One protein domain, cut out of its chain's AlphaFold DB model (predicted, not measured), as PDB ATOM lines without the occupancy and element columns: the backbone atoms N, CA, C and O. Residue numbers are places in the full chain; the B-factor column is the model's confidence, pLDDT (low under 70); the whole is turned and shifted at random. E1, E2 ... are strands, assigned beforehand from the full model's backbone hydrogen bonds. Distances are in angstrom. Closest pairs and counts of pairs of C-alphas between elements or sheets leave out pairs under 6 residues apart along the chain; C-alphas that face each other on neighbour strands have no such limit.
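What this domain is: This is residues 430 to 539 of the 539 residues of an uncharacterized protein of Phialophora attinorum (UniProt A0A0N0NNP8). What does the model look like? Two small three-stranded sheets, E1 E2 E3 and E6 E7 E8, make a sandwich that is close along E1 and E6 and opens between E3 and E8. A small hairpin, E4 and E5, lies towards one end. What is it built of? The printed part has 110 residues with eight named strands, E1 to E8 along the chain, and no named helix; the class is all strand, with 49 residues in strands, under half. The sheets, E1 E2 E3, E6 E7 E8 and E4 E5 in order, are antiparallel, and the whole is compact, with a radius of gyration of the C-alphas of 14.1 A and spans of 39 by 31 by 29 A.

How they stand to each other: Which strands come first? E1, residues 434 to 439, E2, residues 444 to 452, and E3, residues 455 to 462, form a meander, each strand the antiparallel neighbour of the one before. N 437 and O 446, 2.8 A apart, and N 447 and O 459, 3.1 A apart, are within hydrogen-bond range. What follows? E4, residues 482 to 484, and E5, residues 495 to 497, form a hairpin, with N 484 and O 495 at 3.3 A. E6, residues 510 to 517, E7, residues 524 to 530, and E8, residues 534 to 538, form another meander, with N 514 and O 527 at 3.0 A and N 528 and O 535 at 2.8 A. How do the meanders meet? They form a sandwich, two sheets face to face, their best planes 37 degrees apart. The closest C-alphas of E1 and E6, Gly 435 and Cys 512, are 4.0 A apart, while E3 and E8 are apart.

Where its parts are: Where do the strands begin and end? C-alpha 434 of E1 is at (50.596, 37.605, 128.083), and C-alpha 538 of E8 at (58.803, 51.637, 116.523). Which are longer? From first to last C-alpha, E2 measures 24.7 A, E3 23.4 A and E6 20.4 A.

The domain as a whole: Which links are long? Those from E3 to E4 and from E5 to E6 are long; the printed part has no cut. Where is confidence low? Residues 430 to 433, 452 to 453 and 471 to 503 are under 70 in pLDDT.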
ATOM      1  N   TYR A 430      42.823  37.518 133.660       63.81
ATOM      2  CA  TYR A 430      42.326  36.201 134.067       63.81
ATOM      3  C   TYR A 430      43.393  35.103 133.943       63.81
ATOM      4  O   TYR A 430      43.255  34.046 134.555       63.81
ATOM      5  N   TYR A 431      44.462  35.366 133.191       65.88
ATOM      6  CA  TYR A 431      45.523  34.414 132.884       65.88
ATOM      7  C   TYR A 431      46.901  35.003 133.196       65.88
ATOM      8  O   TYR A 431      47.039  36.211 133.398       65.88
ATOM      9  N   GLN A 432      47.908  34.128 133.294       64.31
ATOM     10  CA  GLN A 432      49.306  34.534 133.452       64.31
ATOM     11  C   GLN A 432      49.668  35.588 132.386       64.31
ATOM     12  O   GLN A 432      49.143  35.516 131.277       64.31
ATOM     13  N   PRO A 433      50.489  36.596 132.727       58.28
ATOM     14  CA  PRO A 433      50.729  37.749 131.874       58.28
ATOM     15  C   PRO A 433      51.203  37.331 130.483       58.28
ATOM     16  O   PRO A 433      52.142  36.553 130.317       58.28
ATOM     17  N   LEU A 434      50.482  37.867 129.505       72.00
ATOM     18  CA  LEU A 434      50.596  37.605 128.083       72.00
ATOM     19  C   LEU A 434      51.681  38.516 127.522       72.00
ATOM     20  O   LEU A 434      51.397  39.651 127.177       72.00
ATOM     21  N   GLY A 435      52.937  38.080 127.515       86.81
ATOM     22  CA  GLY A 435      54.056  38.873 127.009       86.81
ATOM     23  C   GLY A 435      54.374  40.143 127.816       86.81
ATOM     24  O   GLY A 435      53.523  40.944 128.213       86.81
ATOM     25  N   TRP A 436      55.661  40.381 128.023       93.69
ATOM     26  CA  TRP A 436      56.138  41.584 128.689       93.69
ATOM     27  C   TRP A 436      57.518  41.951 128.149       93.69
ATOM     28  O   TRP A 436      58.272  41.072 127.733       93.69
ATOM     29  N   ALA A 437      57.844  43.236 128.165       94.81
ATOM     30  CA  ALA A 437      59.176  43.728 127.872       94.81
ATOM     31  C   ALA A 437      59.464  44.978 128.698       94.81
ATOM     32  O   ALA A 437      58.579  45.783 128.987       94.81
ATOM     33  N   TYR A 438      60.730  45.168 129.040       95.06
ATOM     34  CA  TYR A 438      61.213  46.367 129.702       95.06
ATOM     35  C   TYR A 438      62.522  46.800 129.058       95.06
ATOM     36  O   TYR A 438      63.392  45.965 128.816       95.06
ATOM     37  N   ASP A 439      62.643  48.096 128.786       93.94
ATOM     38  CA  ASP A 439      63.872  48.711 128.302       93.94
ATOM     39  C   ASP A 439      64.381  49.733 129.321       93.94
ATOM     40  O   ASP A 439      63.738  50.744 129.610       93.94
ATOM     41  N   ASP A 440      65.565  49.455 129.866       90.62
ATOM     42  CA  ASP A 440      66.212  50.277 130.893       90.62
ATOM     43  C   ASP A 440      66.630  51.652 130.347       90.62
ATOM     44  O   ASP A 440      66.578  52.653 131.056       90.62
ATOM     45  N   SER A 441      66.982  51.733 129.058       89.69
ATOM     46  CA  SER A 441      67.478  52.974 128.450       89.69
ATOM     47  C   SER A 441      66.394  54.042 128.264       89.69
ATOM     48  O   SER A 441      66.656  55.237 128.420       89.69
ATOM     49  N   THR A 442      65.170  53.617 127.960       89.69
ATOM     50  CA  THR A 442      63.999  54.482 127.787       89.69
ATOM     51  C   THR A 442      63.159  54.584 129.052       89.69
ATOM     52  O   THR A 442      62.402  55.546 129.198       89.69
ATOM     53  N   GLY A 443      63.286  53.620 129.969       92.19
ATOM     54  CA  GLY A 443      62.408  53.505 131.124       92.19
ATOM     55  C   GLY A 443      60.975  53.152 130.721       92.19
ATOM     56  O   GLY A 443      60.035  53.567 131.392       92.19
ATOM     57  N   ILE A 444      60.783  52.428 129.615       93.44
ATOM     58  CA  ILE A 444      59.457  52.023 129.136       93.44
ATOM     59  C   ILE A 444      59.220  50.555 129.477       93.44
ATOM     60  O   ILE A 444      60.065  49.689 129.248       93.44
ATOM     61  N   VAL A 445      58.032  50.278 130.006       94.25
ATOM     62  CA  VAL A 445      57.519  48.924 130.219       94.25
ATOM     63  C   VAL A 445      56.402  48.675 129.219       94.25
ATOM     64  O   VAL A 445      55.435  49.431 129.182       94.25
ATOM     65  N   ALA A 446      56.520  47.614 128.430       94.06
ATOM     66  CA  ALA A 446      55.450  47.091 127.597       94.06
ATOM     67  C   ALA A 446      54.884  45.830 128.248       94.06
ATOM     68  O   ALA A 446      55.629  44.919 128.608       94.06
ATOM     69  N   ALA A 447      53.569  45.746 128.377       92.75
ATOM     70  CA  ALA A 447      52.910  44.521 128.814       92.75
ATOM     71  C   ALA A 447      51.642  44.321 128.000       92.75
ATOM     72  O   ALA A 447      50.917  45.290 127.736       92.75
ATOM     73  N   ALA A 448      51.379  43.078 127.599       90.31
ATOM     74  CA  ALA A 448      50.087  42.759 127.034       90.31
ATOM     75  C   ALA A 448      49.112  42.360 128.141       90.31
ATOM     76  O   ALA A 448      49.450  41.836 129.208       90.31
ATOM     77  N   HIS A 449      47.861  42.696 127.889       84.75
ATOM     78  CA  HIS A 449      46.747  42.485 128.782       84.75
ATOM     79  C   HIS A 449      45.629  41.792 128.010       84.75
ATOM     80  O   HIS A 449      45.326  42.166 126.877       84.75
ATOM     81  N   SER A 450      45.028  40.769 128.621       77.62
ATOM     82  CA  SER A 450      43.858  40.096 128.061       77.62
ATOM     83  C   SER A 450      42.584  40.817 128.478       77.62
ATOM     84  O   SER A 450      42.182  40.740 129.640       77.62
ATOM     85  N   THR A 451      41.920  41.490 127.540       70.12
ATOM     86  CA  THR A 451      40.625  42.128 127.822       70.12
ATOM     87  C   THR A 451      39.461  41.138 127.748       70.12
ATOM     88  O   THR A 451      38.500  41.272 128.500       70.12
ATOM     89  N   TYR A 452      39.550  40.139 126.862       66.44
ATOM     90  CA  TYR A 452      38.544  39.094 126.634       66.44
ATOM     91  C   TYR A 452      39.217  37.796 126.158       66.44
ATOM     92  O   TYR A 452      40.377  37.824 125.745       66.44
ATOM     93  N   ILE A 453      38.489  36.669 126.195       68.50
ATOM     94  CA  ILE A 453      38.954  35.355 125.711       68.50
ATOM     95  C   ILE A 453      39.562  35.532 124.307       68.50
ATOM     96  O   ILE A 453      38.853  35.888 123.368       68.50
ATOM     97  N   ASN A 454      40.873  35.302 124.199       71.06
ATOM     98  CA  ASN A 454      41.701  35.376 122.987       71.06
ATOM     99  C   ASN A 454      41.995  36.774 122.417       71.06
ATOM    100  O   ASN A 454      42.516  36.862 121.316       71.06
ATOM    101  N   GLN A 455      41.720  37.873 123.122       80.19
ATOM    102  CA  GLN A 455      42.137  39.206 122.667       80.19
ATOM    103  C   GLN A 455      43.174  39.807 123.603       80.19
ATOM    104  O   GLN A 455      42.940  39.905 124.811       80.19
ATOM    105  N   SER A 456      44.289  40.250 123.022       85.31
ATOM    106  CA  SER A 456      45.365  40.925 123.750       85.31
ATOM    107  C   SER A 456      45.452  42.386 123.328       85.31
ATOM    108  O   SER A 456      45.411  42.700 122.139       85.31
ATOM    109  N   LYS A 457      45.620  43.282 124.295       87.88
ATOM    110  CA  LYS A 457      46.007  44.677 124.064       87.88
ATOM    111  C   LYS A 457      47.395  44.892 124.622       87.88
ATOM    112  O   LYS A 457      47.668  44.448 125.732       87.88
ATOM    113  N   ILE A 458      48.252  45.578 123.880       89.94
ATOM    114  CA  ILE A 458      49.547  46.016 124.402       89.94
ATOM    115  C   ILE A 458      49.389  47.433 124.916       89.94
ATOM    116  O   ILE A 458      48.889  48.306 124.209       89.94
ATOM    117  N   ALA A 459      49.847  47.650 126.140       89.94
ATOM    118  CA  ALA A 459      49.951  48.965 126.732       89.94
ATOM    119  C   ALA A 459      51.408  49.244 127.110       89.94
ATOM    120  O   ALA A 459      52.211  48.331 127.329       89.94
ATOM    121  N   LEU A 460      51.744  50.531 127.142       92.31
ATOM    122  CA  LEU A 460      53.070  51.020 127.480       92.31
ATOM    123  C   LEU A 460      52.977  51.903 128.716       92.31
ATOM    124  O   LEU A 460      52.101  52.761 128.804       92.31
ATOM    125  N   TRP A 461      53.897  51.733 129.651       92.94
ATOM    126  CA  TRP A 461      53.967  52.514 130.877       92.94
ATOM    127  C   TRP A 461      55.336  53.157 131.025       92.94
ATOM    128  O   TRP A 461      56.360  52.554 130.708       92.94
ATOM    129  N   ASP A 462      55.346  54.374 131.560       92.56
ATOM    130  CA  ASP A 462      56.572  55.023 132.007       92.56
ATOM    131  C   ASP A 462      56.955  54.472 133.380       92.56
ATOM    132  O   ASP A 462      56.222  54.621 134.363       92.56
ATOM    133  N   LEU A 463      58.133  53.861 133.446       93.12
ATOM    134  CA  LEU A 463      58.698  53.301 134.657       93.12
ATOM    135  C   LEU A 463      58.776  54.336 135.772       93.12
ATOM    136  O   LEU A 463      58.532  53.965 136.904       93.12
ATOM    137  N   ARG A 464      59.069  55.614 135.509       90.25
ATOM    138  CA  ARG A 464      59.295  56.639 136.557       90.25
ATOM    139  C   ARG A 464      58.028  57.068 137.277       90.25
ATOM    140  O   ARG A 464      58.056  57.555 138.416       90.25
ATOM    141  N   SER A 465      56.922  57.029 136.554       90.56
ATOM    142  CA  SER A 465      55.631  57.513 137.027       90.56
ATOM    143  C   SER A 465      54.672  56.372 137.346       90.56
ATOM    144  O   SER A 465      53.721  56.596 138.095       90.56
ATOM    145  N   GLY A 466      54.915  55.176 136.802       91.88
ATOM    146  CA  GLY A 466      53.957  54.073 136.794       91.88
ATOM    147  C   GLY A 466      52.702  54.392 135.974       91.88
ATOM    148  O   GLY A 466      51.707  53.680 136.080       91.88
ATOM    149  N   GLN A 467      52.704  55.484 135.202       91.94
ATOM    150  CA  GLN A 467      51.538  55.918 134.445       91.94
ATOM    151  C   GLN A 467      51.545  55.304 133.056       91.94
ATOM    152  O   GLN A 467      52.580  55.252 132.386       91.94
ATOM    153  N   LEU A 468      50.359  54.898 132.612       89.19
ATOM    154  CA  LEU A 468      50.109  54.537 131.231       89.19
ATOM    155  C   LEU A 468      50.482  55.693 130.293       89.19
ATOM    156  O   LEU A 468      50.006  56.830 130.428       89.19
ATOM    157  N   LEU A 469      51.295  55.378 129.292       87.62
ATOM    158  CA  LEU A 469      51.627  56.267 128.192       87.62
ATOM    159  C   LEU A 469      50.420  56.362 127.262       87.62
ATOM    160  O   LEU A 469      50.224  55.571 126.346       87.62
ATOM    161  N   THR A 470      49.573  57.347 127.536       80.75
ATOM    162  CA  THR A 470      48.429  57.645 126.674       80.75
ATOM    163  C   THR A 470      48.887  58.397 125.432       80.75
ATOM    164  O   THR A 470      49.581  59.417 125.518       80.75
ATOM    165  N   THR A 471      48.443  57.935 124.265       64.75
ATOM    166  CA  THR A 471      48.528  58.712 123.032       64.75
ATOM    167  C   THR A 471      47.631  59.934 123.188       64.75
ATOM    168  O   THR A 471      46.405  59.838 123.103       64.75
ATOM    169  N   ARG A 472      48.212  61.110 123.444       55.34
ATOM    170  CA  ARG A 472      47.461  62.356 123.285       55.34
ATOM    171  C   ARG A 472      47.160  62.498 121.805       55.34
ATOM    172  O   ARG A 472      48.096  62.677 121.034       55.34
ATOM    173  N   SER A 473      45.885  62.428 121.427       51.50
ATOM    174  CA  SER A 473      45.441  62.754 120.077       51.50
ATOM    175  C   SER A 473      46.005  64.126 119.713       51.50
ATOM    176  O   SER A 473      45.588  65.158 120.245       51.50
ATOM    177  N   ALA A 474      47.031  64.139 118.863       49.81
ATOM    178  CA  ALA A 474      47.525  65.373 118.291       49.81
ATOM    179  C   ALA A 474      46.337  65.962 117.529       49.81
ATOM    180  O   ALA A 474      45.812  65.331 116.613       49.81
ATOM    181  N   GLY A 475      45.830  67.109 117.983       47.84
ATOM    182  CA  GLY A 475      44.678  67.752 117.366       47.84
ATOM    183  C   GLY A 475      44.955  68.014 115.887       47.84
ATOM    184  O   GLY A 475      45.696  68.935 115.575       47.84
ATOM    185  N   THR A 476      44.423  67.142 115.026       45.75
ATOM    186  CA  THR A 476      43.975  67.285 113.623       45.75
ATOM    187  C   THR A 476      44.700  68.209 112.631       45.75
ATOM    188  O   THR A 476      44.194  68.405 111.529       45.75
ATOM    189  N   ALA A 477      45.900  68.710 112.897       42.03
ATOM    190  CA  ALA A 477      46.645  69.529 111.947       42.03
ATOM    191  C   ALA A 477      47.909  68.795 111.473       42.03
ATOM    192  O   ALA A 477      48.985  68.929 112.045       42.03
ATOM    193  N   SER A 478      47.736  68.018 110.399       42.19
ATOM    194  CA  SER A 478      48.775  67.516 109.482       42.19
ATOM    195  C   SER A 478      49.927  66.685 110.079       42.19
ATOM    196  O   SER A 478      50.959  67.228 110.461       42.19
ATOM    197  N   GLY A 479      49.788  65.352 110.036       44.56
ATOM    198  CA  GLY A 479      50.910  64.397 109.946       44.56
ATOM    199  C   GLY A 479      51.966  64.456 111.055       44.56
ATOM    200  O   GLY A 479      53.154  64.332 110.764       44.56
ATOM    201  N   GLY A 480      51.555  64.701 112.300       37.94
ATOM    202  CA  GLY A 480      52.460  64.899 113.428       37.94
ATOM    203  C   GLY A 480      52.576  63.662 114.311       37.94
ATOM    204  O   GLY A 480      51.583  63.240 114.893       37.94
ATOM    205  N   ALA A 481      53.798  63.145 114.447       43.38
ATOM    206  CA  ALA A 481      54.165  62.119 115.417       43.38
ATOM    207  C   ALA A 481      53.604  62.422 116.823       43.38
ATOM    208  O   ALA A 481      53.600  63.575 117.270       43.38
ATOM    209  N   LEU A 482      53.126  61.388 117.518       43.97
ATOM    210  CA  LEU A 482      52.478  61.514 118.824       43.97
ATOM    211  C   LEU A 482      53.504  61.824 119.915       43.97
ATOM    212  O   LEU A 482      54.528  61.160 120.018       43.97
ATOM    213  N   TYR A 483      53.215  62.819 120.754       42.19
ATOM    214  CA  TYR A 483      54.100  63.232 121.842       42.19
ATOM    215  C   TYR A 483      53.629  62.649 123.171       42.19
ATOM    216  O   TYR A 483      52.587  63.058 123.694       42.19
ATOM    217  N   CYS A 484      54.452  61.804 123.787       44.94
ATOM    218  CA  CYS A 484      54.323  61.515 125.211       44.94
ATOM    219  C   CYS A 484      55.374  62.311 125.988       44.94
ATOM    220  O   CYS A 484      56.581  62.154 125.821       44.94
ATOM    221  N   SER A 485      54.898  63.225 126.834       40.16
ATOM    222  CA  SER A 485      55.744  63.958 127.772       40.16
ATOM    223  C   SER A 485      55.901  63.122 129.038       40.16
ATOM    224  O   SER A 485      55.075  63.234 129.943       40.16
ATOM    225  N   ALA A 486      56.970  62.335 129.129       44.06
ATOM    226  CA  ALA A 486      57.412  61.774 130.401       44.06
ATOM    227  C   ALA A 486      57.856  62.935 131.314       44.06
ATOM    228  O   ALA A 486      58.892  63.577 131.113       44.06
ATOM    229  N   THR A 487      57.013  63.291 132.284       39.69
ATOM    230  CA  THR A 487      57.294  64.387 133.220       39.69
ATOM    231  C   THR A 487      58.325  63.915 134.246       39.69
ATOM    232  O   THR A 487      58.000  63.224 135.203       39.69
ATOM    233  N   GLY A 488      59.597  64.270 134.044       43.00
ATOM    234  CA  GLY A 488      60.672  63.924 134.985       43.00
ATOM    235  C   GLY A 488      62.064  63.778 134.371       43.00
ATOM    236  O   GLY A 488      63.047  63.703 135.101       43.00
ATOM    237  N   LEU A 489      62.183  63.766 133.044       40.28
ATOM    238  CA  LEU A 489      63.475  63.847 132.368       40.28
ATOM    239  C   LEU A 489      63.923  65.313 132.325       40.28
ATOM    240  O   LEU A 489      63.354  66.123 131.599       40.28
ATOM    241  N   GLY A 490      64.966  65.666 133.081       37.16
ATOM    242  CA  GLY A 490      65.596  67.001 133.074       37.16
ATOM    243  C   GLY A 490      66.190  67.444 131.723       37.16
ATOM    244  O   GLY A 490      66.822  68.493 131.642       37.16
ATOM    245  N   LYS A 491      65.981  66.668 130.656       43.62
ATOM    246  CA  LYS A 491      66.161  67.016 129.245       43.62
ATOM    247  C   LYS A 491      65.001  66.373 128.484       43.62
ATOM    248  O   LYS A 491      64.702  65.210 128.713       43.62
ATOM    249  N   HIS A 492      64.326  67.125 127.620       41.50
ATOM    250  CA  HIS A 492      63.137  66.689 126.884       41.50
ATOM    251  C   HIS A 492      63.430  65.531 125.904       41.50
ATOM    252  O   HIS A 492      63.509  65.766 124.700       41.50
ATOM    253  N   ASN A 493      63.556  64.288 126.377       45.78
ATOM    254  CA  ASN A 493      63.436  63.134 125.487       45.78
ATOM    255  C   ASN A 493      61.956  63.021 125.127       45.78
ATOM    256  O   ASN A 493      61.109  62.693 125.957       45.78
ATOM    257  N   LYS A 494      61.641  63.418 123.898       52.62
ATOM    258  CA  LYS A 494      60.321  63.229 123.314       52.62
ATOM    259  C   LYS A 494      60.267  61.789 122.826       52.62
ATOM    260  O   LYS A 494      61.048  61.430 121.952       52.62
ATOM    261  N   ILE A 495      59.383  60.999 123.419       56.00
ATOM    262  CA  ILE A 495      59.075  59.652 122.942       56.00
ATOM    263  C   ILE A 495      57.994  59.815 121.877       56.00
ATOM    264  O   ILE A 495      56.991  60.501 122.125       56.00
ATOM    265  N   TYR A 496      58.245  59.253 120.699       51.62
ATOM    266  CA  TYR A 496      57.359  59.343 119.550       51.62
ATOM    267  C   TYR A 496      56.777  57.974 119.263       51.62
ATOM    268  O   TYR A 496      57.480  57.087 118.800       51.62
ATOM    269  N   PHE A 497      55.475  57.834 119.474       54.44
ATOM    270  CA  PHE A 497      54.777  56.618 119.088       54.44
ATOM    271  C   PHE A 497      54.293  56.732 117.649       54.44
ATOM    272  O   PHE A 497      53.724  57.761 117.263       54.44
ATOM    273  N   ALA A 498      54.463  55.661 116.873       53.88
ATOM    274  CA  ALA A 498      53.654  55.473 115.678       53.88
ATOM    275  C   ALA A 498      52.162  55.485 116.071       53.88
ATOM    276  O   ALA A 498      51.787  55.022 117.156       53.88
ATOM    277  N   ASP A 499      51.313  56.062 115.218       52.09
ATOM    278  CA  ASP A 499      49.896  56.277 115.521       52.09
ATOM    279  C   ASP A 499      49.200  54.994 116.029       52.09
ATOM    280  O   ASP A 499      49.300  53.932 115.414       52.09
ATOM    281  N   ASN A 500      48.453  55.115 117.137       56.12
ATOM    282  CA  ASN A 500      47.610  54.076 117.765       56.12
ATOM    283  C   ASN A 500      48.314  52.912 118.496       56.12
ATOM    284  O   ASN A 500      47.690  51.871 118.706       56.12
ATOM    285  N   LEU A 501      49.567  53.061 118.944       60.19
ATOM    286  CA  LEU A 501      50.251  51.989 119.688       60.19
ATOM    287  C   LEU A 501      49.559  51.589 121.008       60.19
ATOM    288  O   LEU A 501      49.551  50.416 121.362       60.19
ATOM    289  N   ALA A 502      48.975  52.555 121.725       58.41
ATOM    290  CA  ALA A 502      48.507  52.368 123.103       58.41
ATOM    291  C   ALA A 502      47.234  51.512 123.261       58.41
ATOM    292  O   ALA A 502      46.854  51.227 124.390       58.41
ATOM    293  N   ASP A 503      46.580  51.107 122.169       64.50
ATOM    294  CA  ASP A 503      45.348  50.302 122.209       64.50
ATOM    295  C   ASP A 503      45.220  49.380 120.984       64.50
ATOM    296  O   ASP A 503      44.120  49.080 120.511       64.50
ATOM    297  N   ARG A 504      46.343  48.928 120.418       73.38
ATOM    298  CA  ARG A 504      46.276  48.007 119.283       73.38
ATOM    299  C   ARG A 504      45.845  46.622 119.768       73.38
ATOM    300  O   ARG A 504      46.509  45.988 120.587       73.38
ATOM    301  N   GLU A 505      44.705  46.183 119.250       82.00
ATOM    302  CA  GLU A 505      44.112  44.882 119.537       82.00
ATOM    303  C   GLU A 505      44.742  43.795 118.668       82.00
ATOM    304  O   GLU A 505      44.801  43.898 117.439       82.00
ATOM    305  N   PHE A 506      45.167  42.723 119.323       84.31
ATOM    306  CA  PHE A 506      45.555  41.477 118.687       84.31
ATOM    307  C   PHE A 506      44.405  40.489 118.798       84.31
ATOM    308  O   PHE A 506      43.792  40.337 119.857       84.31
ATOM    309  N   LYS A 507      44.127  39.811 117.682       86.06
ATOM    310  CA  LYS A 507      43.167  38.699 117.632       86.06
ATOM    311  C   LYS A 507      43.666  37.445 118.343       86.06
ATOM    312  O   LYS A 507      42.856  36.563 118.590       86.06
ATOM    313  N   ASP A 508      44.967  37.397 118.604       86.88
ATOM    314  CA  ASP A 508      45.669  36.257 119.162       86.88
ATOM    315  C   ASP A 508      46.330  36.663 120.484       86.88
ATOM    316  O   ASP A 508      46.502  37.849 120.807       86.88
ATOM    317  N   GLU A 509      46.721  35.658 121.257       86.25
ATOM    318  CA  GLU A 509      47.476  35.843 122.487       86.25
ATOM    319  C   GLU A 509      48.881  36.387 122.178       86.25
ATOM    320  O   GLU A 509      49.616  35.804 121.376       86.25
ATOM    321  N   VAL A 510      49.275  37.500 122.805       89.75
ATOM    322  CA  VAL A 510      50.669  37.972 122.748       89.75
ATOM    323  C   VAL A 510      51.502  37.078 123.664       89.75
ATOM    324  O   VAL A 510      51.320  37.087 124.877       89.75
ATOM    325  N   ARG A 511      52.410  36.289 123.086       88.19
ATOM    326  CA  ARG A 511      53.207  35.287 123.812       88.19
ATOM    327  C   ARG A 511      54.473  35.888 124.408       88.19
ATOM    328  O   ARG A 511      54.815  35.613 125.554       88.19
ATOM    329  N   CYS A 512      55.175  36.716 123.639       91.06
ATOM    330  CA  CYS A 512      56.396  37.368 124.095       91.06
ATOM    331  C   CYS A 512      56.574  38.742 123.454       91.06
ATOM    332  O   CYS A 512      56.029  39.039 122.387       91.06
ATOM    333  N   MET A 513      57.343  39.585 124.137       94.44
ATOM    334  CA  MET A 513      57.748  40.889 123.644       94.44
ATOM    335  C   MET A 513      59.205  41.144 124.000       94.44
ATOM    336  O   MET A 513      59.689  40.666 125.025       94.44
ATOM    337  N   GLN A 514      59.902  41.922 123.177       94.38
ATOM    338  CA  GLN A 514      61.267  42.339 123.468       94.38
ATOM    339  C   GLN A 514      61.570  43.685 122.817       94.38
ATOM    340  O   GLN A 514      61.293  43.887 121.636       94.38
ATOM    341  N   PHE A 515      62.171  44.594 123.582       93.94
ATOM    342  CA  PHE A 515      62.772  45.794 123.014       93.94
ATOM    343  C   PHE A 515      64.100  45.437 122.344       93.94
ATOM    344  O   PHE A 515      64.938  44.753 122.935       93.94
ATOM    345  N   VAL A 516      64.281  45.900 121.114       93.19
ATOM    346  CA  VAL A 516      65.478  45.698 120.300       93.19
ATOM    347  C   VAL A 516      65.951  47.030 119.731       93.19
ATOM    348  O   VAL A 516      65.154  47.891 119.347       93.19
ATOM    349  N   ASP A 517      67.268  47.181 119.666       88.69
ATOM    350  CA  ASP A 517      67.924  48.259 118.937       88.69
ATOM    351  C   ASP A 517      68.124  47.811 117.487       88.69
ATOM    352  O   ASP A 517      68.866  46.865 117.224       88.69
ATOM    353  N   LEU A 518      67.437  48.459 116.543       85.88
ATOM    354  CA  LEU A 518      67.665  48.232 115.115       85.88
ATOM    355  C   LEU A 518      68.778  49.160 114.624       85.88
ATOM    356  O   LEU A 518      68.745  50.366 114.879       85.88
ATOM    357  N   GLU A 519      69.758  48.606 113.907       81.88
ATOM    358  CA  GLU A 519      70.903  49.370 113.406       81.88
ATOM    359  C   GLU A 519      70.460  50.585 112.586       81.88
ATOM    360  O   GLU A 519      69.606  50.492 111.703       81.88
ATOM    361  N   GLY A 520      71.061  51.739 112.869       83.12
ATOM    362  CA  GLY A 520      70.768  52.974 112.148       83.12
ATOM    363  C   GLY A 520      69.414  53.605 112.481       83.12
ATOM    364  O   GLY A 520      69.127  54.685 111.958       83.12
ATOM    365  N   SER A 521      68.610  52.998 113.361       78.56
ATOM    366  CA  SER A 521      67.430  53.651 113.914       78.56
ATOM    367  C   SER A 521      67.786  54.477 115.148       78.56
ATOM    368  O   SER A 521      68.556  54.058 116.008       78.56
ATOM    369  N   ALA A 522      67.201  55.670 115.240       81.06
ATOM    370  CA  ALA A 522      67.227  56.470 116.463       81.06
ATOM    371  C   ALA A 522      66.100  56.082 117.441       81.06
ATOM    372  O   ALA A 522      66.063  56.601 118.555       81.06
ATOM    373  N   THR A 523      65.167  55.226 117.009       84.44
ATOM    374  CA  THR A 523      64.019  54.753 117.793       84.44
ATOM    375  C   THR A 523      64.251  53.331 118.281       84.44
ATOM    376  O   THR A 523      64.929  52.532 117.626       84.44
ATOM    377  N   LYS A 524      63.669  53.002 119.438       89.94
ATOM    378  CA  LYS A 524      63.636  51.620 119.912       89.94
ATOM    379  C   LYS A 524      62.592  50.873 119.103       89.94
ATOM    380  O   LYS A 524      61.596  51.447 118.677       89.94
ATOM    381  N   SER A 525      62.803  49.585 118.885       92.00
ATOM    382  CA  SER A 525      61.777  48.733 118.297       92.00
ATOM    383  C   SER A 525      61.271  47.746 119.333       92.00
ATOM    384  O   SER A 525      62.053  47.153 120.064       92.00
ATOM    385  N   LEU A 526      59.962  47.562 119.414       93.62
ATOM    386  CA  LEU A 526      59.316  46.523 120.195       93.62
ATOM    387  C   LEU A 526      58.920  45.395 119.244       93.62
ATOM    388  O   LEU A 526      58.044  45.561 118.396       93.62
ATOM    389  N   VAL A 527      59.576  44.248 119.382       93.31
ATOM    390  CA  VAL A 527      59.191  43.019 118.690       93.31
ATOM    391  C   VAL A 527      58.108  42.338 119.509       93.31
ATOM    392  O   VAL A 527      58.267  42.145 120.714       93.31
ATOM    393  N   VAL A 528      57.013  41.976 118.852       92.69
ATOM    394  CA  VAL A 528      55.841  41.341 119.448       92.69
ATOM    395  C   VAL A 528      55.595  40.022 118.731       92.69
ATOM    396  O   VAL A 528      55.380  40.010 117.520       92.69
ATOM    397  N   SER A 529      55.589  38.918 119.476       92.06
ATOM    398  CA  SER A 529      55.180  37.614 118.947       92.06
ATOM    399  C   SER A 529      53.788  37.260 119.443       92.06
ATOM    400  O   SER A 529      53.529  37.244 120.649       92.06
ATOM    401  N   THR A 530      52.914  36.908 118.511       89.94
ATOM    402  CA  THR A 530      51.677  36.176 118.784       89.94
ATOM    403  C   THR A 530      51.833  34.714 118.367       89.94
ATOM    404  O   THR A 530      52.936  34.288 118.020       89.94
ATOM    405  N   GLU A 531      50.753  33.936 118.431       84.62
ATOM    406  CA  GLU A 531      50.729  32.531 117.998       84.62
ATOM    407  C   GLU A 531      51.137  32.355 116.525       84.62
ATOM    408  O   GLU A 531      51.973  31.511 116.219       84.62
ATOM    409  N   ASP A 532      50.639  33.221 115.639       86.06
ATOM    410  CA  ASP A 532      50.819  33.069 114.189       86.06
ATOM    411  C   ASP A 532      51.698  34.152 113.545       86.06
ATOM    412  O   ASP A 532      51.939  34.129 112.332       86.06
ATOM    413  N   LYS A 533      52.098  35.185 114.301       88.62
ATOM    414  CA  LYS A 533      52.698  36.397 113.722       88.62
ATOM    415  C   LYS A 533      53.804  36.982 114.580       88.62
ATOM    416  O   LYS A 533      53.739  36.993 115.804       88.62
ATOM    417  N   LEU A 534      54.776  37.558 113.881       91.75
ATOM    418  CA  LEU A 534      55.783  38.447 114.435       91.75
ATOM    419  C   LEU A 534      55.529  39.856 113.889       91.75
ATOM    420  O   LEU A 534      55.564  40.060 112.673       91.75
ATOM    421  N   ASP A 535      55.272  40.807 114.780       89.88
ATOM    422  CA  ASP A 535      55.126  42.227 114.468       89.88
ATOM    423  C   ASP A 535      56.294  43.018 115.080       89.88
ATOM    424  O   ASP A 535      56.818  42.666 116.135       89.88
ATOM    425  N   ILE A 536      56.707  44.107 114.426       90.25
ATOM    426  CA  ILE A 536      57.747  45.023 114.920       90.25
ATOM    427  C   ILE A 536      57.166  46.425 114.958       90.25
ATOM    428  O   ILE A 536      56.583  46.884 113.972       90.25
ATOM    429  N   TRP A 537      57.282  47.088 116.101       88.56
ATOM    430  CA  TRP A 537      56.727  48.414 116.344       88.56
ATOM    431  C   TRP A 537      57.851  49.386 116.690       88.56
ATOM    432  O   TRP A 537      58.676  49.064 117.531       88.56
ATOM    433  N   GLU A 538      57.877  50.577 116.099       86.44
ATOM    434  CA  GLU A 538      58.803  51.637 116.523       86.44
ATOM    435  C   GLU A 538      58.221  52.396 117.729       86.44
ATOM    436  O   GLU A 538      57.042  52.773 117.722       86.44
ATOM    437  N   VAL A 539      59.046  52.577 118.765       82.56
ATOM    438  CA  VAL A 539      58.715  53.125 120.091       82.56
ATOM    439  C   VAL A 539      59.615  54.305 120.449       82.56
ATOM    440  O   VAL A 539      60.852  54.215 120.241       82.56
TER     441      VAL A 539